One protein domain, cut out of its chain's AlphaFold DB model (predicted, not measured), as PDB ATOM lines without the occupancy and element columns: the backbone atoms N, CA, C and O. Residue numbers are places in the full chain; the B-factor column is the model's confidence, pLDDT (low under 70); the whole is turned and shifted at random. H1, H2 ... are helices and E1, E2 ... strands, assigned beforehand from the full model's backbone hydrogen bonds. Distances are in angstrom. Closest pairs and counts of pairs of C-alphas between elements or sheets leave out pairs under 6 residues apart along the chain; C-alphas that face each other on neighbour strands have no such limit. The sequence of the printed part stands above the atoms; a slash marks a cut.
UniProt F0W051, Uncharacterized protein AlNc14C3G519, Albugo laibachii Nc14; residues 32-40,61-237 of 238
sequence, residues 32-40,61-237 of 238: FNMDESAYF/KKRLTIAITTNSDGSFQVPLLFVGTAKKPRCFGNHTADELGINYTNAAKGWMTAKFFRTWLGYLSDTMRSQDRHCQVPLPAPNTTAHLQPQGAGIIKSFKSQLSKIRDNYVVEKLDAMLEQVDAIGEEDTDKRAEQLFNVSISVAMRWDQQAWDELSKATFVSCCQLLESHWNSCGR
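This is residues 32 to 40 and 61 to 237 of the 238 residues of the protein "Uncharacterized protein AlNc14C3G519" of Albugo laibachii Nc14 (UniProt F0W051). A small twisted sheet, E1 to E4, has H5 lying along one face, while the long helix H3 starts beside the sheet and runs on past it as an arm; H4 folds back near H3, and residues 183 to 189 stick out at the arm's far end. H6 lies by the start of H3, toward the opposite end of the long axis, and H1 only grazes the sheet. The printed part has 186 residues with four named strands, then six named helices; the sheet runs E1 E2 E3 E4, mixed, and the class is mixed, helices and strands. The whole is only just loose, close to compact, with a radius of gyration of the C-alphas of 19.4 A, and elongated, spanning 65 by 39 by 30 A.

Start at E1, residues 32 to 40, an edge strand; its antiparallel neighbour is E2, residues 63 to 71, with N 35 and O 68 3.0 A apart. E3, residues 81 to 84, forms a hairpin with E2, and N 83 and O 65 are 2.8 A apart. E4, residues 104 to 106, is the other edge strand, parallel to E3, with N 105 and O 82 2.8 A apart. Look next at H1, residues 114 to 130, which only grazes the sheet with residues 116 to 124. H2, residues 150 to 153, and H3, residues 155 to 179, meet only through their link, and each only grazes the sheet. H4, residues 187 to 196, is not on the sheet but is near H3. H5, residues 202 to 214, is on the sheet at a height of 9.5 A, over E2 and, only just, with 3 C-alphas, over E3; it runs along the strands, at 21 degrees to E2 on the local plane. H5 touches H3 with residues 208 to 213 alone, closest at C-alphas 212 and 162, 5.2 A, at a steep tilt of 54 degrees, opposite ways. H6, residues 218 to 235, touches H2, closest at C-alphas 228 and 150, 5.7 A, and H3, closest at C-alphas 224 and 155, 6.1 A; it only grazes the sheet. Every O i to N i+4 pair is within hydrogen-bond range in H1, H3, H5 and H6, and 4 of 6 are in H4; H2 is too short for such a pair.

Find C-alpha 32 at (219.571, 191.775, 257.712), where E1 begins; E1 and E2 each measure 26.7 A, E3 10.1 A and E4 7.0 A. H1 measures 24.2 A and H2 6.3 A. From C-alpha 155 at (221.522, 195.958, 269.562), H3 runs 36.1 A. H4 measures 14.9 A, H5 18.2 A and H6 26.2 A, ending at C-alpha 235, (231.197, 178.333, 269.646).

The two C-alphas farthest apart, of Ala 184 and Arg 237, are 67.5 A apart. Residues 41 to 60 are not printed, and C-alphas 40 and 61 are 5.8 A apart across this cut. The links E3 to E4 and H1 to H2 are long. Mean pLDDT of the printed part is 79.4; it is under 70 at residues 138 to 153, 182 to 195, 222 and 224 to 237.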
ATOM      1  N   PHE A  32     220.439 191.126 256.734       82.69
ATOM      2  CA  PHE A  32     219.571 191.775 257.712       82.69
ATOM      3  C   PHE A  32     219.319 190.889 258.916       82.69
ATOM      4  O   PHE A  32     219.085 189.690 258.787       82.69
ATOM      5  N   ASN A  33     219.291 191.515 260.087       79.00
ATOM      6  CA  ASN A  33     218.889 190.866 261.321       79.00
ATOM      7  C   ASN A  33     217.650 191.564 261.884       79.00
ATOM      8  O   ASN A  33     217.624 192.793 261.997       79.00
ATOM      9  N   MET A  34     216.628 190.773 262.208       81.31
ATOM     10  CA  MET A  34     215.410 191.228 262.869       81.31
ATOM     11  C   MET A  34     215.291 190.528 264.209       81.31
ATOM     12  O   MET A  34     215.410 189.303 264.288       81.31
ATOM     13  N   ASP A  35     214.954 191.296 265.235       80.00
ATOM     14  CA  ASP A  35     214.630 190.732 266.528       80.00
ATOM     15  C   ASP A  35     213.514 191.517 267.208       80.00
ATOM     16  O   ASP A  35     213.267 192.695 266.921       80.00
ATOM     17  N   GLU A  36     212.815 190.832 268.101       83.06
ATOM     18  CA  GLU A  36     211.638 191.340 268.782       83.06
ATOM     19  C   GLU A  36     211.939 191.589 270.253       83.06
ATOM     20  O   GLU A  36     212.463 190.741 270.975       83.06
ATOM     21  N   SER A  37     211.528 192.751 270.744       85.31
ATOM     22  CA  SER A  37     211.524 193.035 272.171       85.31
ATOM     23  C   SER A  37     210.169 193.528 272.619       85.31
ATOM     24  O   SER A  37     209.461 194.213 271.890       85.31
ATOM     25  N   ALA A  38     209.805 193.194 273.848       88.31
ATOM     26  CA  ALA A  38     208.595 193.698 274.462       88.31
ATOM     27  C   ALA A  38     208.898 194.253 275.843       88.31
ATOM     28  O   ALA A  38     209.723 193.705 276.578       88.31
ATOM     29  N   TYR A  39     208.195 195.318 276.203       88.88
ATOM     30  CA  TYR A  39     208.267 195.897 277.535       88.88
ATOM     31  C   TYR A  39     206.910 196.460 277.960       88.88
ATOM     32  O   TYR A  39     205.986 196.625 277.155       88.88
ATOM     33  N   PHE A  40     206.778 196.714 279.259       88.56
ATOM     34  CA  PHE A  40     205.623 197.401 279.816       88.56
ATOM     35  C   PHE A  40     205.959 198.886 279.966       88.56
ATOM     36  O   PHE A  40     206.807 199.258 280.774       88.56
ATOM     37  N   LYS A  61     199.883 197.241 283.578       76.94
ATOM     38  CA  LYS A  61     200.629 196.399 282.626       76.94
ATOM     39  C   LYS A  61     200.191 196.661 281.186       76.94
ATOM     40  O   LYS A  61     199.586 195.809 280.539       76.94
ATOM     41  N   LYS A  62     200.521 197.839 280.654       87.12
ATOM     42  CA  LYS A  62     200.360 198.102 279.217       87.12
ATOM     43  C   LYS A  62     201.617 197.692 278.465       87.12
ATOM     44  O   LYS A  62     202.692 198.234 278.707       87.12
ATOM     45  N   ARG A  63     201.471 196.709 277.582       88.50
ATOM     46  CA  ARG A  63     202.566 196.123 276.813       88.50
ATOM     47  C   ARG A  63     202.686 196.761 275.434       88.50
ATOM     48  O   ARG A  63     201.672 196.966 274.767       88.50
ATOM     49  N   LEU A  64     203.922 196.971 275.001       92.56
ATOM     50  CA  LEU A  64     204.288 197.278 273.624       92.56
ATOM     51  C   LEU A  64     205.376 196.296 273.185       92.56
ATOM     52  O   LEU A  64     206.325 196.049 273.929       92.56
ATOM     53  N   THR A  65     205.198 195.698 272.010       91.56
ATOM     54  CA  THR A  65     206.212 194.868 271.354       91.56
ATOM     55  C   THR A  65     206.742 195.620 270.141       91.56
ATOM     56  O   THR A  65     205.984 196.304 269.456       91.56
ATOM     57  N   ILE A  66     208.038 195.505 269.896       91.25
ATOM     58  CA  ILE A  66     208.772 196.225 268.863       91.25
ATOM     59  C   ILE A  66     209.629 195.214 268.130       91.25
ATOM     60  O   ILE A  66     210.359 194.451 268.765       91.25
ATOM     61  N   ALA A  67     209.550 195.227 266.809       88.94
ATOM     62  CA  ALA A  67     210.526 194.575 265.962       88.94
ATOM     63  C   ALA A  67     211.554 195.601 265.490       88.94
ATOM     64  O   ALA A  67     211.208 196.637 264.916       88.94
ATOM     65  N   ILE A  68     212.816 195.285 265.755       87.31
ATOM     66  CA  ILE A  68     213.976 196.097 265.414       87.31
ATOM     67  C   ILE A  68     214.712 195.389 264.285       87.31
ATOM     68  O   ILE A  68     215.008 194.198 264.390       87.31
ATOM     69  N   THR A  69     215.039 196.103 263.208       87.06
ATOM     70  CA  THR A  69     215.803 195.523 262.098       87.06
ATOM     71  C   THR A  69     216.858 196.479 261.584       87.06
ATOM     72  O   THR A  69     216.600 197.655 261.343       87.06
ATOM     73  N   THR A  70     218.050 195.942 261.376       86.75
ATOM     74  CA  THR A  70     219.171 196.638 260.756       86.75
ATOM     75  C   THR A  70     219.996 195.645 259.948       86.75
ATOM     76  O   THR A  70     219.908 194.430 260.174       86.75
ATOM     77  N   ASN A  71     220.765 196.142 258.989       86.19
ATOM     78  CA  ASN A  71     221.726 195.313 258.278       86.19
ATOM     79  C   ASN A  71     223.006 195.081 259.089       86.19
ATOM     80  O   ASN A  71     223.291 195.760 260.076       86.19
ATOM     81  N   SER A  72     223.784 194.085 258.671       79.19
ATOM     82  CA  SER A  72     224.953 193.598 259.404       79.19
ATOM     83  C   SER A  72     226.081 194.624 259.516       79.19
ATOM     84  O   SER A  72     226.917 194.501 260.406       79.19
ATOM     85  N   ASP A  73     226.135 195.614 258.626       79.31
ATOM     86  CA  ASP A  73     227.107 196.711 258.683       79.31
ATOM     87  C   ASP A  73     226.536 197.993 259.318       79.31
ATOM     88  O   ASP A  73     227.228 199.006 259.398       79.31
ATOM     89  N   GLY A  74     225.271 197.976 259.754       81.25
ATOM     90  CA  GLY A  74     224.606 199.122 260.368       81.25
ATOM     91  C   GLY A  74     224.389 200.323 259.449       81.25
ATOM     92  O   GLY A  74     224.060 201.405 259.942       81.25
ATOM     93  N   SER A  75     224.603 200.185 258.138       84.25
ATOM     94  CA  SER A  75     224.412 201.275 257.177       84.25
ATOM     95  C   SER A  75     222.939 201.586 256.909       84.25
ATOM     96  O   SER A  75     222.632 202.705 256.493       84.25
ATOM     97  N   PHE A  76     222.041 200.637 257.184       86.06
ATOM     98  CA  PHE A  76     220.609 200.749 256.947       86.06
ATOM     99  C   PHE A  76     219.796 200.275 258.154       86.06
ATOM    100  O   PHE A  76     219.754 199.089 258.486       86.06
ATOM    101  N   GLN A  77     219.082 201.219 258.759       88.12
ATOM    102  CA  GLN A  77     218.095 200.964 259.797       88.12
ATOM    103  C   GLN A  77     216.707 200.890 259.165       88.12
ATOM    104  O   GLN A  77     216.283 201.807 258.463       88.12
ATOM    105  N   VAL A  78     215.982 199.807 259.423       88.81
ATOM    106  CA  VAL A  78     214.578 199.710 259.017       88.81
ATOM    107  C   VAL A  78     213.726 200.470 260.041       88.81
ATOM    108  O   VAL A  78     214.009 200.370 261.239       88.81
ATOM    109  N   PRO A  79     212.670 201.193 259.619       90.69
ATOM    110  CA  PRO A  79     211.715 201.785 260.549       90.69
ATOM    111  C   PRO A  79     211.144 200.750 261.527       90.69
ATOM    112  O   PRO A  79     210.801 199.632 261.127       90.69
ATOM    113  N   LEU A  80     211.020 201.132 262.802       92.94
ATOM    114  CA  LEU A  80     210.487 200.263 263.852       92.94
ATOM    115  C   LEU A  80     209.079 199.775 263.509       92.94
ATOM    116  O   LEU A  80     208.213 200.571 263.155       92.94
ATOM    117  N   LEU A  81     208.835 198.476 263.689       92.25
ATOM    118  CA  LEU A  81     207.496 197.897 263.602       92.25
ATOM    119  C   LEU A  81     206.937 197.693 265.011       92.25
ATOM    120  O   LEU A  81     207.452 196.893 265.795       92.25
ATOM    121  N   PHE A  82     205.848 198.389 265.314       94.00
ATOM    122  CA  PHE A  82     205.163 198.318 266.597       94.00
ATOM    123  C   PHE A  82     204.019 197.305 266.565       94.00
ATOM    124  O   PHE A  82     203.179 197.321 265.668       94.00
ATOM    125  N   VAL A  83     203.932 196.464 267.594       92.56
ATOM    126  CA  VAL A  83     202.832 195.518 267.800       92.56
ATOM    127  C   VAL A  83     202.175 195.788 269.149       92.56
ATOM    128  O   VAL A  83     202.745 195.521 270.212       92.56
ATOM    129  N   GLY A  84     200.952 196.312 269.114       92.62
ATOM    130  CA  GLY A  84     200.127 196.506 270.306       92.62
ATOM    131  C   GLY A  84     198.965 195.519 270.400       92.62
ATOM    132  O   GLY A  84     198.765 194.664 269.539       92.62
ATOM    133  N   THR A  85     198.180 195.629 271.470       90.81
ATOM    134  CA  THR A  85     196.964 194.819 271.658       90.81
ATOM    135  C   THR A  85     195.722 195.462 271.049       90.81
ATOM    136  O   THR A  85     194.868 194.772 270.490       90.81
ATOM    137  N   ALA A  86     195.617 196.789 271.127       90.94
ATOM    138  CA  ALA A  86     194.488 197.546 270.603       90.94
ATOM    139  C   ALA A  86     194.547 197.650 269.073       90.94
ATOM    140  O   ALA A  86     195.589 197.957 268.519       90.94
ATOM    141  N   LYS A  87     193.418 197.472 268.380       90.62
ATOM    142  CA  LYS A  87     193.357 197.680 266.920       90.62
ATOM    143  C   LYS A  87     193.701 199.117 266.522       90.62
ATOM    144  O   LYS A  87     194.441 199.344 265.578       90.62
ATOM    145  N   LYS A  88     193.163 200.075 267.274       92.56
ATOM    146  CA  LYS A  88     193.474 201.497 267.162       92.56
ATOM    147  C   LYS A  88     193.634 202.053 268.575       92.56
ATOM    148  O   LYS A  88     192.647 202.103 269.314       92.56
ATOM    149  N   PRO A  89     194.853 202.412 269.002       92.56
ATOM    150  CA  PRO A  89     195.055 203.094 270.265       92.56
ATOM    151  C   PRO A  89     194.230 204.376 270.364       92.56
ATOM    152  O   PRO A  89     194.191 205.174 269.433       92.56
ATOM    153  N   ARG A  90     193.606 204.606 271.526       91.00
ATOM    154  CA  ARG A  90     192.763 205.794 271.758       91.00
ATOM    155  C   ARG A  90     193.505 207.113 271.521       91.00
ATOM    156  O   ARG A  90     192.913 208.065 271.035       91.00
ATOM    157  N   CYS A  91     194.801 207.157 271.823       91.12
ATOM    158  CA  CYS A  91     195.633 208.345 271.634       91.12
ATOM    159  C   CYS A  91     195.933 208.682 270.167       91.12
ATOM    160  O   CYS A  91     196.493 209.742 269.921       91.12
ATOM    161  N   PHE A  92     195.552 207.837 269.201       92.31
ATOM    162  CA  PHE A  92     195.625 208.200 267.780       92.31
ATOM    163  C   PHE A  92     194.470 209.132 267.371       92.31
ATOM    164  O   PHE A  92     194.501 209.721 266.295       92.31
ATOM    165  N   GLY A  93     193.448 209.288 268.223       92.00
ATOM    166  CA  GLY A  93     192.305 210.154 267.948       92.00
ATOM    167  C   GLY A  93     191.606 209.754 266.651       92.00
ATOM    168  O   GLY A  93     191.253 208.589 266.450       92.00
ATOM    169  N   ASN A  94     191.438 210.714 265.744       93.12
ATOM    170  CA  ASN A  94     190.807 210.473 264.447       93.12
ATOM    171  C   ASN A  94     191.771 209.911 263.398       93.12
ATOM    172  O   ASN A  94     191.302 209.348 262.416       93.12
ATOM    173  N   HIS A  95     193.077 209.920 263.660       92.94
ATOM    174  CA  HIS A  95     194.085 209.481 262.705       92.94
ATOM    175  C   HIS A  95     194.305 207.964 262.734       92.94
ATOM    176  O   HIS A  95     194.054 207.278 263.736       92.94
ATOM    177  N   THR A  96     194.742 207.421 261.609       91.56
ATOM    178  CA  THR A  96     195.300 206.072 261.486       91.56
ATOM    179  C   THR A  96     196.787 206.083 261.845       91.56
ATOM    180  O   THR A  96     197.401 207.140 261.965       91.56
ATOM    181  N   ALA A  97     197.381 204.907 262.057       90.62
ATOM    182  CA  ALA A  97     198.817 204.825 262.318       90.62
ATOM    183  C   ALA A  97     199.645 205.304 261.113       90.62
ATOM    184  O   ALA A  97     200.621 206.027 261.292       90.62
ATOM    185  N   ASP A  98     199.191 204.965 259.903       89.62
ATOM    186  CA  ASP A  98     199.845 205.333 258.647       89.62
ATOM    187  C   ASP A  98     199.850 206.854 258.433       89.62
ATOM    188  O   ASP A  98     200.881 207.421 258.086       89.62
ATOM    189  N   GLU A  99     198.740 207.540 258.735       92.00
ATOM    190  CA  GLU A  99     198.660 209.014 258.700       92.00
ATOM    191  C   GLU A  99     199.612 209.688 259.699       92.00
ATOM    192  O   GLU A  99     200.035 210.821 259.484       92.00
ATOM    193  N   LEU A 100     199.955 208.998 260.789       90.25
ATOM    194  CA  LEU A 100     200.930 209.462 261.775       90.25
ATOM    195  C   LEU A 100     202.371 209.061 261.413       90.25
ATOM    196  O   LEU A 100     203.289 209.375 262.168       90.25
ATOM    197  N   GLY A 101     202.580 208.347 260.301       90.69
ATOM    198  CA  GLY A 101     203.884 207.807 259.910       90.69
ATOM    199  C   GLY A 101     204.393 206.701 260.841       90.69
ATOM    200  O   GLY A 101     205.597 206.464 260.925       90.69
ATOM    201  N   ILE A 102     203.498 206.036 261.579       91.56
ATOM    202  CA  ILE A 102     203.843 204.994 262.549       91.56
ATOM    203  C   ILE A 102     203.533 203.628 261.942       91.56
ATOM    204  O   ILE A 102     202.375 203.288 261.712       91.56
ATOM    205  N   ASN A 103     204.559 202.793 261.780       92.38
ATOM    206  CA  ASN A 103     204.374 201.404 261.371       92.38
ATOM    207  C   ASN A 103     203.833 200.574 262.550       92.38
ATOM    208  O   ASN A 103     204.590 200.039 263.365       92.38
ATOM    209  N   TYR A 104     202.507 200.522 262.677       93.38
ATOM    210  CA  TYR A 104     201.805 199.868 263.779       93.38
ATOM    211  C   TYR A 104     200.882 198.759 263.294       93.38
ATOM    212  O   TYR A 104     200.060 198.939 262.400       93.38
ATOM    213  N   THR A 105     200.927 197.632 263.994       91.94
ATOM    214  CA  THR A 105     199.952 196.557 263.858       91.94
ATOM    215  C   THR A 105     199.442 196.102 265.223       91.94
ATOM    216  O   THR A 105     199.998 196.434 266.276       91.94
ATOM    217  N   ASN A 106     198.361 195.326 265.223       92.06
ATOM    218  CA  ASN A 106     197.753 194.819 266.439       92.06
ATOM    219  C   ASN A 106     197.647 193.290 266.452       92.06
ATOM    220  O   ASN A 106     197.232 192.655 265.486       92.06
ATOM    221  N   ALA A 107     197.942 192.696 267.603       88.81
ATOM    222  CA  ALA A 107     197.724 191.283 267.879       88.81
ATOM    223  C   ALA A 107     197.007 191.147 269.220       88.81
ATOM    224  O   ALA A 107     197.399 191.800 270.179       88.81
ATOM    225  N   ALA A 108     196.024 190.249 269.344       84.19
ATOM    226  CA  ALA A 108     195.263 190.089 270.593       84.19
ATOM    227  C   ALA A 108     196.159 189.878 271.830       84.19
ATOM    228  O   ALA A 108     195.888 190.407 272.902       84.19
ATOM    229  N   LYS A 109     197.266 189.143 271.667       80.44
ATOM    230  CA  LYS A 109     198.249 188.897 272.731       80.44
ATOM    231  C   LYS A 109     199.428 189.888 272.735       80.44
ATOM    232  O   LYS A 109     200.296 189.782 273.594       80.44
ATOM    233  N   GLY A 110     199.481 190.815 271.777       78.06
ATOM    234  CA  GLY A 110     200.562 191.791 271.635       78.06
ATOM    235  C   GLY A 110     201.914 191.173 271.267       78.06
ATOM    236  O   GLY A 110     202.940 191.720 271.650       78.06
ATOM    237  N   TRP A 111     201.934 190.030 270.578       78.12
ATOM    238  CA  TRP A 111     203.149 189.410 270.032       78.12
ATOM    239  C   TRP A 111     203.112 189.455 268.510       78.12
ATOM    240  O   TRP A 111     202.021 189.477 267.926       78.12
ATOM    241  N   MET A 112     204.277 189.402 267.865       79.38
ATOM    242  CA  MET A 112     204.333 189.206 266.424       79.38
ATOM    243  C   MET A 112     203.711 187.864 266.045       79.38
ATOM    244  O   MET A 112     203.809 186.863 266.755       79.38
ATOM    245  N   THR A 113     203.049 187.844 264.895       81.31
ATOM    246  CA  THR A 113     202.513 186.617 264.307       81.31
ATOM    247  C   THR A 113     203.253 186.318 263.015       81.31
ATOM    248  O   THR A 113     203.756 187.227 262.354       81.31
ATOM    249  N   ALA A 114     203.241 185.057 262.579       81.25
ATOM    250  CA  ALA A 114     203.832 184.676 261.296       81.25
ATOM    251  C   ALA A 114     203.249 185.473 260.108       81.25
ATOM    252  O   ALA A 114     203.931 185.676 259.109       81.25
ATOM    253  N   LYS A 115     201.997 185.944 260.210       83.25
ATOM    254  CA  LYS A 115     201.369 186.805 259.198       83.25
ATOM    255  C   LYS A 115     202.039 188.180 259.130       83.25
ATOM    256  O   LYS A 115     202.372 188.631 258.037       83.25
ATOM    257  N   PHE A 116     202.241 188.826 260.276       81.38
ATOM    258  CA  PHE A 116     202.898 190.133 260.334       81.38
ATOM    259  C   PHE A 116     204.356 190.040 259.915       81.38
ATOM    260  O   PHE A 116     204.796 190.830 259.089       81.38
ATOM    261  N   PHE A 117     205.047 188.998 260.366       83.00
ATOM    262  CA  PHE A 117     206.411 188.725 259.953       83.00
ATOM    263  C   PHE A 117     206.545 188.560 258.424       83.00
ATOM    264  O   PHE A 117     207.414 189.171 257.814       83.00
ATOM    265  N   ARG A 118     205.639 187.820 257.764       83.62
ATOM    266  CA  ARG A 118     205.620 187.718 256.287       83.62
ATOM    267  C   ARG A 118     205.338 189.048 255.591       83.62
ATOM    268  O   ARG A 118     205.922 189.317 254.550       83.62
ATOM    269  N   THR A 119     204.439 189.852 256.153       86.69
ATOM    270  CA  THR A 119     204.108 191.178 255.604       86.69
ATOM    271  C   THR A 119     205.328 192.093 255.666       86.69
ATOM    272  O   THR A 119     205.689 192.722 254.677       86.69
ATOM    273  N   TRP A 120     206.016 192.090 256.808       86.62
ATOM    274  CA  TRP A 120     207.266 192.810 257.004       86.62
ATOM    275  C   TRP A 120     208.383 192.320 256.065       86.62
ATOM    276  O   TRP A 120     209.057 193.141 255.449       86.62
ATOM    277  N   LEU A 121     208.543 191.002 255.886       86.12
ATOM    278  CA  LEU A 121     209.509 190.447 254.927       86.12
ATOM    279  C   LEU A 121     209.231 190.897 253.489       86.12
ATOM    280  O   LEU A 121     210.175 191.167 252.748       86.12
ATOM    281  N   GLY A 122     207.955 190.967 253.098       87.62
ATOM    282  CA  GLY A 122     207.538 191.504 251.803       87.62
ATOM    283  C   GLY A 122     207.979 192.956 251.637       87.62
ATOM    284  O   GLY A 122     208.709 193.258 250.702       87.62
ATOM    285  N   TYR A 123     207.654 193.812 252.611       87.88
ATOM    286  CA  TYR A 123     208.085 195.215 252.623       87.88
ATOM    287  C   TYR A 123     209.609 195.375 252.503       87.88
ATOM    288  O   TYR A 123     210.091 196.176 251.700       87.88
ATOM    289  N   LEU A 124     210.382 194.600 253.272       87.56
ATOM    290  CA  LEU A 124     211.844 194.641 253.202       87.56
ATOM    291  C   LEU A 124     212.345 194.196 251.821       87.56
ATOM    292  O   LEU A 124     213.212 194.849 251.244       87.56
ATOM    293  N   SER A 125     211.774 193.121 251.277       88.12
ATOM    294  CA  SER A 125     212.143 192.596 249.959       88.12
ATOM    295  C   SER A 125     211.856 193.604 248.848       88.12
ATOM    296  O   SER A 125     212.708 193.818 247.990       88.12
ATOM    297  N   ASP A 126     210.691 194.252 248.879       89.62
ATOM    298  CA  ASP A 126     210.303 195.272 247.902       89.62
ATOM    299  C   ASP A 126     211.197 196.514 248.016       89.62
ATOM    300  O   ASP A 126     211.664 197.040 247.005       89.62
ATOM    301  N   THR A 127     211.530 196.924 249.247       88.88
ATOM    302  CA  THR A 127     212.476 198.020 249.505       88.88
ATOM    303  C   THR A 127     213.842 197.718 248.885       88.88
ATOM    304  O   THR A 127     214.400 198.561 248.187       88.88
ATOM    305  N   MET A 128     214.376 196.511 249.079       88.12
ATOM    306  CA  MET A 128     215.686 196.128 248.536       88.12
ATOM    307  C   MET A 128     215.657 195.982 247.014       88.12
ATOM    308  O   MET A 128     216.556 196.479 246.338       88.12
ATOM    309  N   ARG A 129     214.584 195.411 246.452       89.94
ATOM    310  CA  ARG A 129     214.394 195.332 244.995       89.94
ATOM    311  C   ARG A 129     214.326 196.704 244.344       89.94
ATOM    312  O   ARG A 129     214.863 196.873 243.256       89.94
ATOM    313  N   SER A 130     213.724 197.692 245.008       91.44
ATOM    314  CA  SER A 130     213.692 199.068 244.495       91.44
ATOM    315  C   SER A 130     215.090 199.698 244.372       91.44
ATOM    316  O   SER A 130     215.276 200.635 243.602       91.44
ATOM    317  N   GLN A 131     216.074 199.161 245.102       88.62
ATOM    318  CA  GLN A 131     217.484 199.553 245.053       88.62
ATOM    319  C   GLN A 131     218.340 198.631 244.166       88.62
ATOM    320  O   GLN A 131     219.562 198.731 244.223       88.62
ATOM    321  N   ASP A 132     217.728 197.722 243.396       88.69
ATOM    322  CA  ASP A 132     218.413 196.672 242.624       88.69
ATOM    323  C   ASP A 132     219.310 195.767 243.496       88.69
ATOM    324  O   ASP A 132     220.435 195.403 243.152       88.69
ATOM    325  N   ARG A 133     218.825 195.442 244.703       87.00
ATOM    326  CA  ARG A 133     219.538 194.629 245.696       87.00
ATOM    327  C   ARG A 133     218.721 193.411 246.100       87.00
ATOM    328  O   ARG A 133     217.499 193.464 246.245       87.00
ATOM    329  N   HIS A 134     219.427 192.321 246.373       85.06
ATOM    330  CA  HIS A 134     218.876 191.140 247.026       85.06
ATOM    331  C   HIS A 134     219.347 191.105 248.472       85.06
ATOM    332  O   HIS A 134     220.536 191.268 248.727       85.06
ATOM    333  N   CYS A 135     218.429 190.880 249.410       82.50
ATOM    334  CA  CYS A 135     218.755 190.777 250.826       82.50
ATOM    335  C   CYS A 135     218.514 189.375 251.379       82.50
ATOM    336  O   CYS A 135     217.570 188.692 250.975       82.50
ATOM    337  N   GLN A 136     219.305 189.005 252.381       79.81
ATOM    338  CA  GLN A 136     219.129 187.784 253.157       79.81
ATOM    339  C   GLN A 136     218.748 188.137 254.596       79.81
ATOM    340  O   GLN A 136     219.442 188.908 255.253       79.81
ATOM    341  N   VAL A 137     217.674 187.530 255.107       77.00
ATOM    342  CA  VAL A 137     217.300 187.582 256.530       77.00
ATOM    343  C   VAL A 137     217.495 186.181 257.117       77.00
ATOM    344  O   VAL A 137     216.646 185.311 256.900       77.00
ATOM    345  N   PRO A 138     218.610 185.896 257.811       69.75
ATOM    346  CA  PRO A 138     218.825 184.609 258.463       69.75
ATOM    347  C   PRO A 138     217.812 184.435 259.601       69.75
ATOM    348  O   PRO A 138     217.859 185.156 260.594       69.75
ATOM    349  N   LEU A 139     216.883 183.485 259.469       63.97
ATOM    350  CA  LEU A 139     215.921 183.177 260.527       63.97
ATOM    351  C   LEU A 139     216.345 181.905 261.255       63.97
ATOM    352  O   LEU A 139     216.316 180.831 260.648       63.97
ATOM    353  N   PRO A 140     216.712 181.980 262.543       52.22
ATOM    354  CA  PRO A 140     216.925 180.774 263.322       52.22
ATOM    355  C   PRO A 140     215.588 180.043 263.552       52.22
ATOM    356  O   PRO A 140     214.504 180.623 263.433       52.22
ATOM    357  N   ALA A 141     215.646 178.747 263.875       48.19
ATOM    358  CA  ALA A 141     214.452 177.944 264.152       48.19
ATOM    359  C   ALA A 141     213.599 178.539 265.300       48.19
ATOM    360  O   ALA A 141     214.111 179.297 266.131       48.19
ATOM    361  N   PRO A 142     212.303 178.184 265.409       41.56
ATOM    362  CA  PRO A 142     211.458 178.632 266.518       41.56
ATOM    363  C   PRO A 142     212.100 178.316 267.880       41.56
ATOM    364  O   PRO A 142     212.652 177.235 268.058       41.56
ATOM    365  N   ASN A 143     212.000 179.241 268.842       42.53
ATOM    366  CA  ASN A 143     212.540 179.124 270.212       42.53
ATOM    367  C   ASN A 143     214.074 179.100 270.339       42.53
ATOM    368  O   ASN A 143     214.612 178.775 271.394       42.53
ATOM    369  N   THR A 144     214.789 179.509 269.296       44.72
ATOM    370  CA  THR A 144     216.261 179.585 269.277       44.72
ATOM    371  C   THR A 144     216.779 180.939 269.804       44.72
ATOM    372  O   THR A 144     217.899 181.365 269.525       44.72
ATOM    373  N   THR A 145     215.935 181.644 270.562       46.94
ATOM    374  CA  THR A 145     216.024 183.084 270.830       46.94
ATOM    375  C   THR A 145     217.020 183.481 271.922       46.94
ATOM    376  O   THR A 145     217.451 184.624 271.973       46.94
ATOM    377  N   ALA A 146     217.455 182.555 272.784       41.09
ATOM    378  CA  ALA A 146     218.360 182.904 273.888       41.09
ATOM    379  C   ALA A 146     219.850 182.638 273.599       41.09
ATOM    380  O   ALA A 146     220.700 183.376 274.083       41.09
ATOM    381  N   HIS A 147     220.177 181.598 272.822       41.66
ATOM    382  CA  HIS A 147     221.567 181.146 272.647       41.66
ATOM    383  C   HIS A 147     222.201 181.524 271.306       41.66
ATOM    384  O   HIS A 147     223.423 181.528 271.195       41.66
ATOM    385  N   LEU A 148     221.386 181.814 270.289       42.56
ATOM    386  CA  LEU A 148     221.840 181.957 268.903       42.56
ATOM    387  C   LEU A 148     221.419 183.273 268.255       42.56
ATOM    388  O   LEU A 148     221.761 183.491 267.097       42.56
ATOM    389  N   GLN A 149     220.692 184.138 268.971       47.38
ATOM    390  CA  GLN A 149     220.234 185.415 268.437       47.38
ATOM    391  C   GLN A 149     221.215 186.551 268.745       47.38
ATOM    392  O   GLN A 149     221.252 187.049 269.872       47.38
ATOM    393  N   PRO A 150     221.976 187.008 267.736       49.72
ATOM    394  CA  PRO A 150     222.894 188.126 267.866       49.72
ATOM    395  C   PRO A 150     222.283 189.409 268.475       49.72
ATOM    396  O   PRO A 150     222.909 190.114 269.271       49.72
ATOM    397  N   GLN A 151     221.034 189.728 268.140       50.12
ATOM    398  CA  GLN A 151     220.435 191.016 268.504       50.12
ATOM    399  C   GLN A 151     220.060 191.128 269.989       50.12
ATOM    400  O   GLN A 151     220.131 192.234 270.530       50.12
ATOM    401  N   GLY A 152     219.742 190.009 270.651       52.09
ATOM    402  CA  GLY A 152     219.322 189.964 272.055       52.09
ATOM    403  C   GLY A 152     220.390 190.425 273.055       52.09
ATOM    404  O   GLY A 152     220.046 190.989 274.094       52.09
ATOM    405  N   ALA A 153     221.679 190.252 272.732       54.84
ATOM    406  CA  ALA A 153     222.803 190.660 273.586       54.84
ATOM    407  C   ALA A 153     223.453 191.998 273.173       54.84
ATOM    408  O   ALA A 153     224.010 192.689 274.029       54.84
ATOM    409  N   GLY A 154     223.372 192.369 271.888       72.12
ATOM    410  CA  GLY A 154     223.969 193.590 271.336       72.12
ATOM    411  C   GLY A 154     222.957 194.725 271.164       72.12
ATOM    412  O   GLY A 154     222.711 195.507 272.080       72.12
ATOM    413  N   ILE A 155     222.354 194.816 269.976       77.62
ATOM    414  CA  ILE A 155     221.522 195.958 269.562       77.62
ATOM    415  C   ILE A 155     220.308 196.156 270.474       77.62
ATOM    416  O   ILE A 155     220.045 197.288 270.864       77.62
ATOM    417  N   ILE A 156     219.600 195.091 270.880       80.94
ATOM    418  CA  ILE A 156     218.465 195.216 271.815       80.94
ATOM    419  C   ILE A 156     218.933 195.749 273.166       80.94
ATOM    420  O   ILE A 156     218.226 196.540 273.787       80.94
ATOM    421  N   LYS A 157     220.112 195.336 273.640       82.94
ATOM    422  CA  LYS A 157     220.676 195.834 274.898       82.94
ATOM    423  C   LYS A 157     220.994 197.326 274.793       82.94
ATOM    424  O   LYS A 157     220.596 198.085 275.674       82.94
ATOM    425  N   SER A 158     221.650 197.745 273.712       86.50
ATOM    426  CA  SER A 158     221.948 199.157 273.442       86.50
ATOM    427  C   SER A 158     220.670 199.986 273.310       86.50
ATOM    428  O   SER A 158     220.538 201.013 273.970       86.50
ATOM    429  N   PHE A 159     219.691 199.496 272.547       88.94
ATOM    430  CA  PHE A 159     218.371 200.105 272.401       88.94
ATOM    431  C   PHE A 159     217.673 200.268 273.754       88.94
ATOM    432  O   PHE A 159     217.271 201.368 274.114       88.94
ATOM    433  N   LYS A 160     217.590 199.197 274.554       87.56
ATOM    434  CA  LYS A 160     216.997 199.246 275.898       87.56
ATOM    435  C   LYS A 160     217.726 200.224 276.808       87.56
ATOM    436  O   LYS A 160     217.074 200.890 277.600       87.56
ATOM    437  N   SER A 161     219.049 200.326 276.693       89.44
ATOM    438  CA  SER A 161     219.824 201.300 277.458       89.44
ATOM    439  C   SER A 161     219.464 202.738 277.085       89.44
ATOM    440  O   SER A 161     219.305 203.544 277.997       89.44
ATOM    441  N   GLN A 162     219.313 203.061 275.797       91.00
ATOM    442  CA  GLN A 162     218.873 204.399 275.375       91.00
ATOM    443  C   GLN A 162     217.424 204.666 275.779       91.00
ATOM    444  O   GLN A 162     217.123 205.707 276.358       91.00
ATOM    445  N   LEU A 163     216.547 203.683 275.585       91.00
ATOM    446  CA  LEU A 163     215.152 203.762 276.003       91.00
ATOM    447  C   LEU A 163     215.025 204.020 277.511       91.00
ATOM    448  O   LEU A 163     214.199 204.830 277.920       91.00
ATOM    449  N   SER A 164     215.840 203.367 278.345       89.38
ATOM    450  CA  SER A 164     215.891 203.652 279.784       89.38
ATOM    451  C   SER A 164     216.262 205.108 280.057       89.38
ATOM    452  O   SER A 164     215.531 205.763 280.787       89.38
ATOM    453  N   LYS A 165     217.312 205.648 279.420       90.75
ATOM    454  CA  LYS A 165     217.718 207.053 279.620       90.75
ATOM    455  C   LYS A 165     216.611 208.037 279.252       90.75
ATOM    456  O   LYS A 165     216.321 208.939 280.026       90.75
ATOM    457  N   ILE A 166     215.972 207.846 278.098       91.25
ATOM    458  CA  ILE A 166     214.883 208.718 277.635       91.25
ATOM    459  C   ILE A 166     213.712 208.685 278.621       91.25
ATOM    460  O   ILE A 166     213.144 209.721 278.964       91.25
ATOM    461  N   ARG A 167     213.362 207.493 279.114       89.12
ATOM    462  CA  ARG A 167     212.284 207.324 280.093       89.12
ATOM    463  C   ARG A 167     212.622 207.944 281.444       89.12
ATOM    464  O   ARG A 167     211.747 208.565 282.039       89.12
ATOM    465  N   ASP A 168     213.852 207.772 281.913       87.31
ATOM    466  CA  ASP A 168     214.304 208.325 283.188       87.31
ATOM    467  C   ASP A 168     214.326 209.858 283.124       87.31
ATOM    468  O   ASP A 168     213.761 210.505 284.003       87.31
ATOM    469  N   ASN A 169     214.845 210.438 282.036       88.88
ATOM    470  CA  ASN A 169     214.813 211.884 281.800       88.88
ATOM    471  C   ASN A 169     213.378 212.426 281.788       88.88
ATOM    472  O   ASN A 169     213.092 213.406 282.467       88.88
ATOM    473  N   TYR A 170     212.449 211.746 281.108       89.44
ATOM    474  CA  TYR A 170     211.037 212.138 281.105       89.44
ATOM    475  C   TYR A 170     210.422 212.157 282.514       89.44
ATOM    476  O   TYR A 170     209.598 213.016 282.827       89.44
ATOM    477  N   VAL A 171     210.787 211.195 283.369       84.75
ATOM    478  CA  VAL A 171     210.296 211.136 284.754       84.75
ATOM    479  C   VAL A 171     210.893 212.265 285.590       84.75
ATOM    480  O   VAL A 171     210.153 212.877 286.354       84.75
ATOM    481  N   VAL A 172     212.187 212.557 285.431       85.62
ATOM    482  CA  VAL A 172     212.859 213.672 286.120       85.62
ATOM    483  C   VAL A 172     212.226 215.007 285.729       85.62
ATOM    484  O   VAL A 172     211.767 215.725 286.607       85.62
ATOM    485  N   GLU A 173     212.063 215.286 284.433       86.69
ATOM    486  CA  GLU A 173     211.422 216.520 283.948       86.69
ATOM    487  C   GLU A 173     209.991 216.680 284.481       86.69
ATOM    488  O   GLU A 173     209.560 217.768 284.866       86.69
ATOM    489  N   LYS A 174     209.235 215.578 284.528       84.62
ATOM    490  CA  LYS A 174     207.892 215.557 285.115       84.62
ATOM    491  C   LYS A 174     207.912 215.854 286.614       84.62
ATOM    492  O   LYS A 174     207.020 216.558 287.073       84.62
ATOM    493  N   LEU A 175     208.872 215.300 287.355       82.50
ATOM    494  CA  LEU A 175     209.025 215.528 288.792       82.50
ATOM    495  C   LEU A 175     209.418 216.975 289.091       82.50
ATOM    496  O   LEU A 175     208.796 217.585 289.955       82.50
ATOM    497  N   ASP A 176     210.369 217.538 288.349       84.62
ATOM    498  CA  ASP A 176     210.789 218.935 288.504       84.62
ATOM    499  C   ASP A 176     209.604 219.885 288.273       84.62
ATOM    500  O   ASP A 176     209.295 220.723 289.120       84.62
ATOM    501  N   ALA A 177     208.830 219.658 287.204       83.31
ATOM    502  CA  ALA A 177     207.620 220.432 286.918       83.31
ATOM    503  C   ALA A 177     206.521 220.281 287.988       83.31
ATOM    504  O   ALA A 177     205.670 221.160 288.135       83.31
ATOM    505  N   MET A 178     206.486 219.156 288.710       79.00
ATOM    506  CA  MET A 178     205.569 218.977 289.837       79.00
ATOM    507  C   MET A 178     206.061 219.724 291.068       79.00
ATOM    508  O   MET A 178     205.235 220.356 291.719       79.00
ATOM    509  N   LEU A 179     207.364 219.668 291.370       76.88
ATOM    510  CA  LEU A 179     207.984 220.366 292.500       76.88
ATOM    511  C   LEU A 179     207.765 221.877 292.417       76.88
ATOM    512  O   LEU A 179     207.415 222.489 293.421       76.88
ATOM    513  N   GLU A 180     207.845 222.456 291.218       78.44
ATOM    514  CA  GLU A 180     207.515 223.871 290.979       78.44
ATOM    515  C   GLU A 180     206.053 224.233 291.308       78.44
ATOM    516  O   GLU A 180     205.732 225.402 291.507       78.44
ATOM    517  N   GLN A 181     205.152 223.250 291.379       72.88
ATOM    518  CA  GLN A 181     203.728 223.447 291.674       72.88
ATOM    519  C   GLN A 181     203.350 223.069 293.116       72.88
ATOM    520  O   GLN A 181     202.199 223.271 293.505       72.88
ATOM    521  N   VAL A 182     204.281 222.519 293.911       65.81
ATOM    522  CA  VAL A 182     204.004 221.994 295.265       65.81
ATOM    523  C   VAL A 182     203.539 223.087 296.228       65.81
ATOM    524  O   VAL A 182     202.673 222.814 297.055       65.81
ATOM    525  N   ASP A 183     203.991 224.333 296.062       61.78
ATOM    526  CA  ASP A 183     203.564 225.467 296.901       61.78
ATOM    527  C   ASP A 183     202.051 225.782 296.799       61.78
ATOM    528  O   ASP A 183     201.523 226.558 297.596       61.78
ATOM    529  N   ALA A 184     201.328 225.168 295.850       62.25
ATOM    530  CA  ALA A 184     199.894 225.367 295.621       62.25
ATOM    531  C   ALA A 184     199.014 224.124 295.888       62.25
ATOM    532  O   ALA A 184     197.797 224.200 295.694       62.25
ATOM    533  N   ILE A 185     199.580 222.974 296.280       59.97
ATOM    534  CA  ILE A 185     198.891 221.669 296.221       59.97
ATOM    535  C   ILE A 185     198.962 220.926 297.567       59.97
ATOM    536  O   ILE A 185     200.021 220.815 298.174       59.97
ATOM    537  N   GLY A 186     197.831 220.381 298.034       64.31
ATOM    538  CA  GLY A 186     197.765 219.557 299.252       64.31
ATOM    539  C   GLY A 186     198.303 218.126 299.066       64.31
ATOM    540  O   GLY A 186     198.226 217.569 297.972       64.31
ATOM    541  N   GLU A 187     198.788 217.502 300.149       62.31
ATOM    542  CA  GLU A 187     199.468 216.185 300.156       62.31
ATOM    543  C   GLU A 187     198.715 215.051 299.421       62.31
ATOM    544  O   GLU A 187     199.343 214.219 298.767       62.31
ATOM    545  N   GLU A 188     197.377 215.028 299.461       59.09
ATOM    546  CA  GLU A 188     196.559 213.982 298.817       59.09
ATOM    547  C   GLU A 188     196.565 214.055 297.271       59.09
ATOM    548  O   GLU A 188     196.366 213.043 296.590       59.09
ATOM    549  N   ASP A 189     196.792 215.236 296.689       65.56
ATOM    550  CA  ASP A 189     196.906 215.407 295.231       65.56
ATOM    551  C   ASP A 189     198.319 215.031 294.742       65.56
ATOM    552  O   ASP A 189     198.482 214.486 293.649       65.56
ATOM    553  N   THR A 190     199.341 215.196 295.586       64.81
ATOM    554  CA  THR A 190     200.729 214.815 295.280       64.81
ATOM    555  C   THR A 190     200.871 213.311 295.023       64.81
ATOM    556  O   THR A 190     201.479 212.915 294.024       64.81
ATOM    557  N   ASP A 191     200.242 212.464 295.842       64.69
ATOM    558  CA  ASP A 191     200.271 211.002 295.672       64.69
ATOM    559  C   ASP A 191     199.565 210.546 294.383       64.69
ATOM    560  O   ASP A 191     200.096 209.729 293.622       64.69
ATOM    561  N   LYS A 192     198.391 211.118 294.073       66.94
ATOM    562  CA  LYS A 192     197.649 210.811 292.834       66.94
ATOM    563  C   LYS A 192     198.430 211.235 291.593       66.94
ATOM    564  O   LYS A 192     198.428 210.526 290.584       66.94
ATOM    565  N   ARG A 193     199.118 212.376 291.652       67.25
ATOM    566  CA  ARG A 193     199.969 212.852 290.558       67.25
ATOM    567  C   ARG A 193     201.234 211.994 290.410       67.25
ATOM    568  O   ARG A 193     201.627 211.705 289.278       67.25
ATOM    569  N   ALA A 194     201.826 211.517 291.508       67.31
ATOM    570  CA  ALA A 194     202.965 210.595 291.474       67.31
ATOM    571  C   ALA A 194     202.609 209.259 290.794       67.31
ATOM    572  O   ALA A 194     203.395 208.725 290.008       67.31
ATOM    573  N   GLU A 195     201.393 208.745 291.000       66.06
ATOM    574  CA  GLU A 195     200.904 207.545 290.300       66.06
ATOM    575  C   GLU A 195     200.721 207.763 288.783       66.06
ATOM    576  O   GLU A 195     200.853 206.825 287.987       66.06
ATOM    577  N   GLN A 196     200.486 209.003 288.347       71.75
ATOM    578  CA  GLN A 196     200.339 209.354 286.932       71.75
ATOM    579  C   GLN A 196     201.670 209.525 286.188       71.75
ATOM    580  O   GLN A 196     201.660 209.477 284.955       71.75
ATOM    581  N   LEU A 197     202.805 209.651 286.890       75.31
ATOM    582  CA  LEU A 197     204.140 209.819 286.288       75.31
ATOM    583  C   LEU A 197     204.436 208.766 285.215       75.31
ATOM    584  O   LEU A 197     204.944 209.075 284.137       75.31
ATOM    585  N   PHE A 198     204.056 207.520 285.496       74.38
ATOM    586  CA  PHE A 198     204.313 206.384 284.617       74.38
ATOM    587  C   PHE A 198     203.119 206.042 283.718       74.38
ATOM    588  O   PHE A 198     203.262 205.258 282.781       74.38
ATOM    589  N   ASN A 199     201.936 206.624 283.936       84.88
ATOM    590  CA  ASN A 199     200.750 206.335 283.128       84.88
ATOM    591  C   ASN A 199     200.758 207.120 281.808       84.88
ATOM    592  O   ASN A 199     199.947 208.013 281.574       84.88
ATOM    593  N   VAL A 200     201.676 206.757 280.918       87.44
ATOM    594  CA  VAL A 200     201.796 207.379 279.599       87.44
ATOM    595  C   VAL A 200     200.901 206.714 278.548       87.44
ATOM    596  O   VAL A 200     200.430 205.577 278.697       87.44
ATOM    597  N   SER A 201     200.635 207.443 277.463       90.88
ATOM    598  CA  SER A 201     199.970 206.895 276.280       90.88
ATOM    599  C   SER A 201     200.948 206.066 275.442       90.88
ATOM    600  O   SER A 201     202.159 206.278 275.486       90.88
ATOM    601  N   ILE A 202     200.430 205.138 274.634       91.88
ATOM    602  CA  ILE A 202     201.284 204.337 273.743       91.88
ATOM    603  C   ILE A 202     201.991 205.204 272.689       91.88
ATOM    604  O   ILE A 202     203.098 204.873 272.299       91.88
ATOM    605  N   SER A 203     201.410 206.342 272.285       92.38
ATOM    606  CA  SER A 203     202.067 207.302 271.385       92.38
ATOM    607  C   SER A 203     203.290 207.966 272.019       92.38
ATOM    608  O   SER A 203     204.236 208.303 271.318       92.38
ATOM    609  N   VAL A 204     203.291 208.180 273.339       92.38
ATOM    610  CA  VAL A 204     204.490 208.658 274.051       92.38
ATOM    611  C   VAL A 204     205.556 207.564 274.052       92.38
ATOM    612  O   VAL A 204     206.691 207.843 273.691       92.38
ATOM    613  N   ALA A 205     205.169 206.319 274.352       93.31
ATOM    614  CA  ALA A 205     206.084 205.180 274.321       93.31
ATOM    615  C   ALA A 205     206.726 204.980 272.936       93.31
ATOM    616  O   ALA A 205     207.945 204.945 272.835       93.31
ATOM    617  N   MET A 206     205.922 204.980 271.868       95.12
ATOM    618  CA  MET A 206     206.405 204.865 270.486       95.12
ATOM    619  C   MET A 206     207.404 205.963 270.112       95.12
ATOM    620  O   MET A 206     208.371 205.682 269.414       95.12
ATOM    621  N   ARG A 207     207.201 207.198 270.592       94.06
ATOM    622  CA  ARG A 207     208.152 208.296 270.365       94.06
ATOM    623  C   ARG A 207     209.470 208.073 271.097       94.06
ATOM    624  O   ARG A 207     210.517 208.313 270.511       94.06
ATOM    625  N   TRP A 208     209.432 207.582 272.337       94.50
ATOM    626  CA  TRP A 208     210.655 207.193 273.042       94.50
ATOM    627  C   TRP A 208     211.401 206.089 272.305       94.50
ATOM    628  O   TRP A 208     212.620 206.142 272.208       94.50
ATOM    629  N   ASP A 209     210.675 205.108 271.770       94.69
ATOM    630  CA  ASP A 209     211.266 204.017 271.003       94.69
ATOM    631  C   ASP A 209     211.900 204.521 269.698       94.69
ATOM    632  O   ASP A 209     213.024 204.143 269.385       94.69
ATOM    633  N   GLN A 210     211.218 205.402 268.960       94.12
ATOM    634  CA  GLN A 210     211.765 206.037 267.754       94.12
ATOM    635  C   GLN A 210     213.031 206.834 268.072       94.12
ATOM    636  O   GLN A 210     214.067 206.594 267.465       94.12
ATOM    637  N   GLN A 211     212.988 207.692 269.095       94.25
ATOM    638  CA  GLN A 211     214.151 208.464 269.523       94.25
ATOM    639  C   GLN A 211     215.309 207.554 269.962       94.25
ATOM    640  O   GLN A 211     216.444 207.746 269.535       94.25
ATOM    641  N   ALA A 212     215.030 206.519 270.762       93.12
ATOM    642  CA  ALA A 212     216.038 205.553 271.193       93.12
ATOM    643  C   ALA A 212     216.676 204.819 270.006       93.12
ATOM    644  O   ALA A 212     217.847 204.453 270.078       93.12
ATOM    645  N   TRP A 213     215.907 204.568 268.946       92.50
ATOM    646  CA  TRP A 213     216.379 203.918 267.729       92.50
ATOM    647  C   TRP A 213     217.249 204.846 266.878       92.50
ATOM    648  O   TRP A 213     218.338 204.441 266.471       92.50
ATOM    649  N   ASP A 214     216.821 206.094 266.703       90.94
ATOM    650  CA  ASP A 214     217.531 207.107 265.919       90.94
ATOM    651  C   ASP A 214     218.848 207.545 266.592       90.94
ATOM    652  O   ASP A 214     219.833 207.849 265.918       90.94
ATOM    653  N   GLU A 215     218.909 207.527 267.929       90.44
ATOM    654  CA  GLU A 215     220.119 207.838 268.708       90.44
ATOM    655  C   GLU A 215     221.194 206.738 268.654       90.44
ATOM    656  O   GLU A 215     222.335 206.949 269.086       90.44
ATOM    657  N   LEU A 216     220.872 205.541 268.155       87.50
ATOM    658  CA  LEU A 216     221.875 204.496 267.995       87.50
ATOM    659  C   LEU A 216     222.793 204.822 266.815       87.50
ATOM    660  O   LEU A 216     222.376 204.951 265.666       87.50
ATOM    661  N   SER A 217     224.090 204.910 267.101       80.31
ATOM    662  CA  SER A 217     225.096 205.206 266.083       80.31
ATOM    663  C   SER A 217     225.381 203.998 265.181       80.31
ATOM    664  O   SER A 217     225.339 202.852 265.632       80.31
ATOM    665  N   LYS A 218     225.805 204.251 263.934       75.81
ATOM    666  CA  LYS A 218     226.339 203.220 263.014       75.81
ATOM    667  C   LYS A 218     227.409 202.343 263.676       75.81
ATOM    668  O   LYS A 218     227.388 201.123 263.537       75.81
ATOM    669  N   ALA A 219     228.292 202.954 264.470       72.12
ATOM    670  CA  ALA A 219     229.338 202.249 265.207       72.12
ATOM    671  C   ALA A 219     228.771 201.245 266.226       72.12
ATOM    672  O   ALA A 219     229.329 200.164 266.399       72.12
ATOM    673  N   THR A 220     227.639 201.560 266.860       74.56
ATOM    674  CA  THR A 220     226.958 200.647 267.785       74.56
ATOM    675  C   THR A 220     226.459 199.399 267.063       74.56
ATOM    676  O   THR A 220     226.621 198.299 267.585       74.56
ATOM    677  N   PHE A 221     225.909 199.541 265.855       74.00
ATOM    678  CA  PHE A 221     225.454 198.400 265.055       74.00
ATOM    679  C   PHE A 221     226.611 197.514 264.613       74.00
ATOM    680  O   PHE A 221     226.576 196.314 264.873       74.00
ATOM    681  N   VAL A 222     227.660 198.111 264.038       69.62
ATOM    682  CA  VAL A 222     228.857 197.381 263.591       69.62
ATOM    683  C   VAL A 222     229.519 196.653 264.759       69.62
ATOM    684  O   VAL A 222     229.792 195.460 264.659       69.62
ATOM    685  N   SER A 223     229.724 197.339 265.888       71.81
ATOM    686  CA  SER A 223     230.331 196.743 267.082       71.81
ATOM    687  C   SER A 223     229.497 195.582 267.618       71.81
ATOM    688  O   SER A 223     230.051 194.530 267.937       71.81
ATOM    689  N   CYS A 224     228.167 195.729 267.652       67.56
ATOM    690  CA  CYS A 224     227.289 194.626 268.018       67.56
ATOM    691  C   CYS A 224     227.476 193.456 267.046       67.56
ATOM    692  O   CYS A 224     227.806 192.367 267.496       67.56
ATOM    693  N   CYS A 225     227.359 193.670 265.734       65.19
ATOM    694  CA  CYS A 225     227.505 192.619 264.722       65.19
ATOM    695  C   CYS A 225     228.870 191.899 264.776       65.19
ATOM    696  O   CYS A 225     228.912 190.670 264.729       65.19
ATOM    697  N   GLN A 226     229.976 192.620 264.981       65.75
ATOM    698  CA  GLN A 226     231.331 192.050 265.074       65.75
ATOM    699  C   GLN A 226     231.563 191.207 266.337       65.75
ATOM    700  O   GLN A 226     232.177 190.133 266.277       65.75
ATOM    701  N   LEU A 227     231.062 191.661 267.493       62.34
ATOM    702  CA  LEU A 227     231.113 190.890 268.744       62.34
ATOM    703  C   LEU A 227     230.399 189.538 268.596       62.34
ATOM    704  O   LEU A 227     230.771 188.550 269.229       62.34
ATOM    705  N   LEU A 228     229.400 189.489 267.721       58.97
ATOM    706  CA  LEU A 228     228.535 188.337 267.520       58.97
ATOM    707  C   LEU A 228     229.127 187.338 266.530       58.97
ATOM    708  O   LEU A 228     229.120 186.142 266.816       58.97
ATOM    709  N   GLU A 229     229.729 187.810 265.435       60.91
ATOM    710  CA  GLU A 229     230.544 186.963 264.555       60.91
ATOM    711  C   GLU A 229     231.692 186.305 265.334       60.91
ATOM    712  O   GLU A 229     231.947 185.107 265.194       60.91
ATOM    713  N   SER A 230     232.339 187.060 266.225       60.16
ATOM    714  CA  SER A 230     233.409 186.550 267.090       60.16
ATOM    715  C   SER A 230     232.908 185.459 268.044       60.16
ATOM    716  O   SER A 230     233.548 184.412 268.184       60.16
ATOM    717  N   HIS A 231     231.730 185.653 268.647       57.38
ATOM    718  CA  HIS A 231     231.092 184.659 269.511       57.38
ATOM    719  C   HIS A 231     230.682 183.396 268.733       57.38
ATOM    720  O   HIS A 231     230.906 182.277 269.201       57.38
ATOM    721  N   TRP A 232     230.120 183.538 267.529       56.59
ATOM    722  CA  TRP A 232     229.792 182.405 266.655       56.59
ATOM    723  C   TRP A 232     231.034 181.603 266.264       56.59
ATOM    724  O   TRP A 232     231.043 180.375 266.368       56.59
ATOM    725  N   ASN A 233     232.111 182.293 265.890       56.66
ATOM    726  CA  ASN A 233     233.378 181.670 265.508       56.66
ATOM    727  C   ASN A 233     234.089 180.972 266.682       56.66
ATOM    728  O   ASN A 233     234.955 180.123 266.454       56.66
ATOM    729  N   SER A 234     233.757 181.326 267.927       55.84
ATOM    730  CA  SER A 234     234.243 180.652 269.136       55.84
ATOM    731  C   SER A 234     233.415 179.402 269.464       55.84
ATOM    732  O   SER A 234     233.985 178.336 269.681       55.84
ATOM    733  N   CYS A 235     232.081 179.479 269.392       46.91
ATOM    734  CA  CYS A 235     231.197 178.333 269.646       46.91
ATOM    735  C   CYS A 235     231.289 177.223 268.580       46.91
ATOM    736  O   CYS A 235     230.989 176.069 268.874       46.91
ATOM    737  N   GLY A 236     231.701 177.546 267.351       42.62
ATOM    738  CA  GLY A 236     231.899 176.562 266.282       42.62
ATOM    739  C   GLY A 236     233.179 175.721 266.399       42.62
ATOM    740  O   GLY A 236     233.296 174.724 265.690       42.62
ATOM    741  N   ARG A 237     234.131 176.100 267.268       39.78
ATOM    742  CA  ARG A 237     235.468 175.477 267.363       39.78
ATOM    743  C   ARG A 237     235.632 174.402 268.448       39.78
ATOM    744  O   ARG A 237     236.650 173.718 268.418       39.78
TER     745      ARG A 237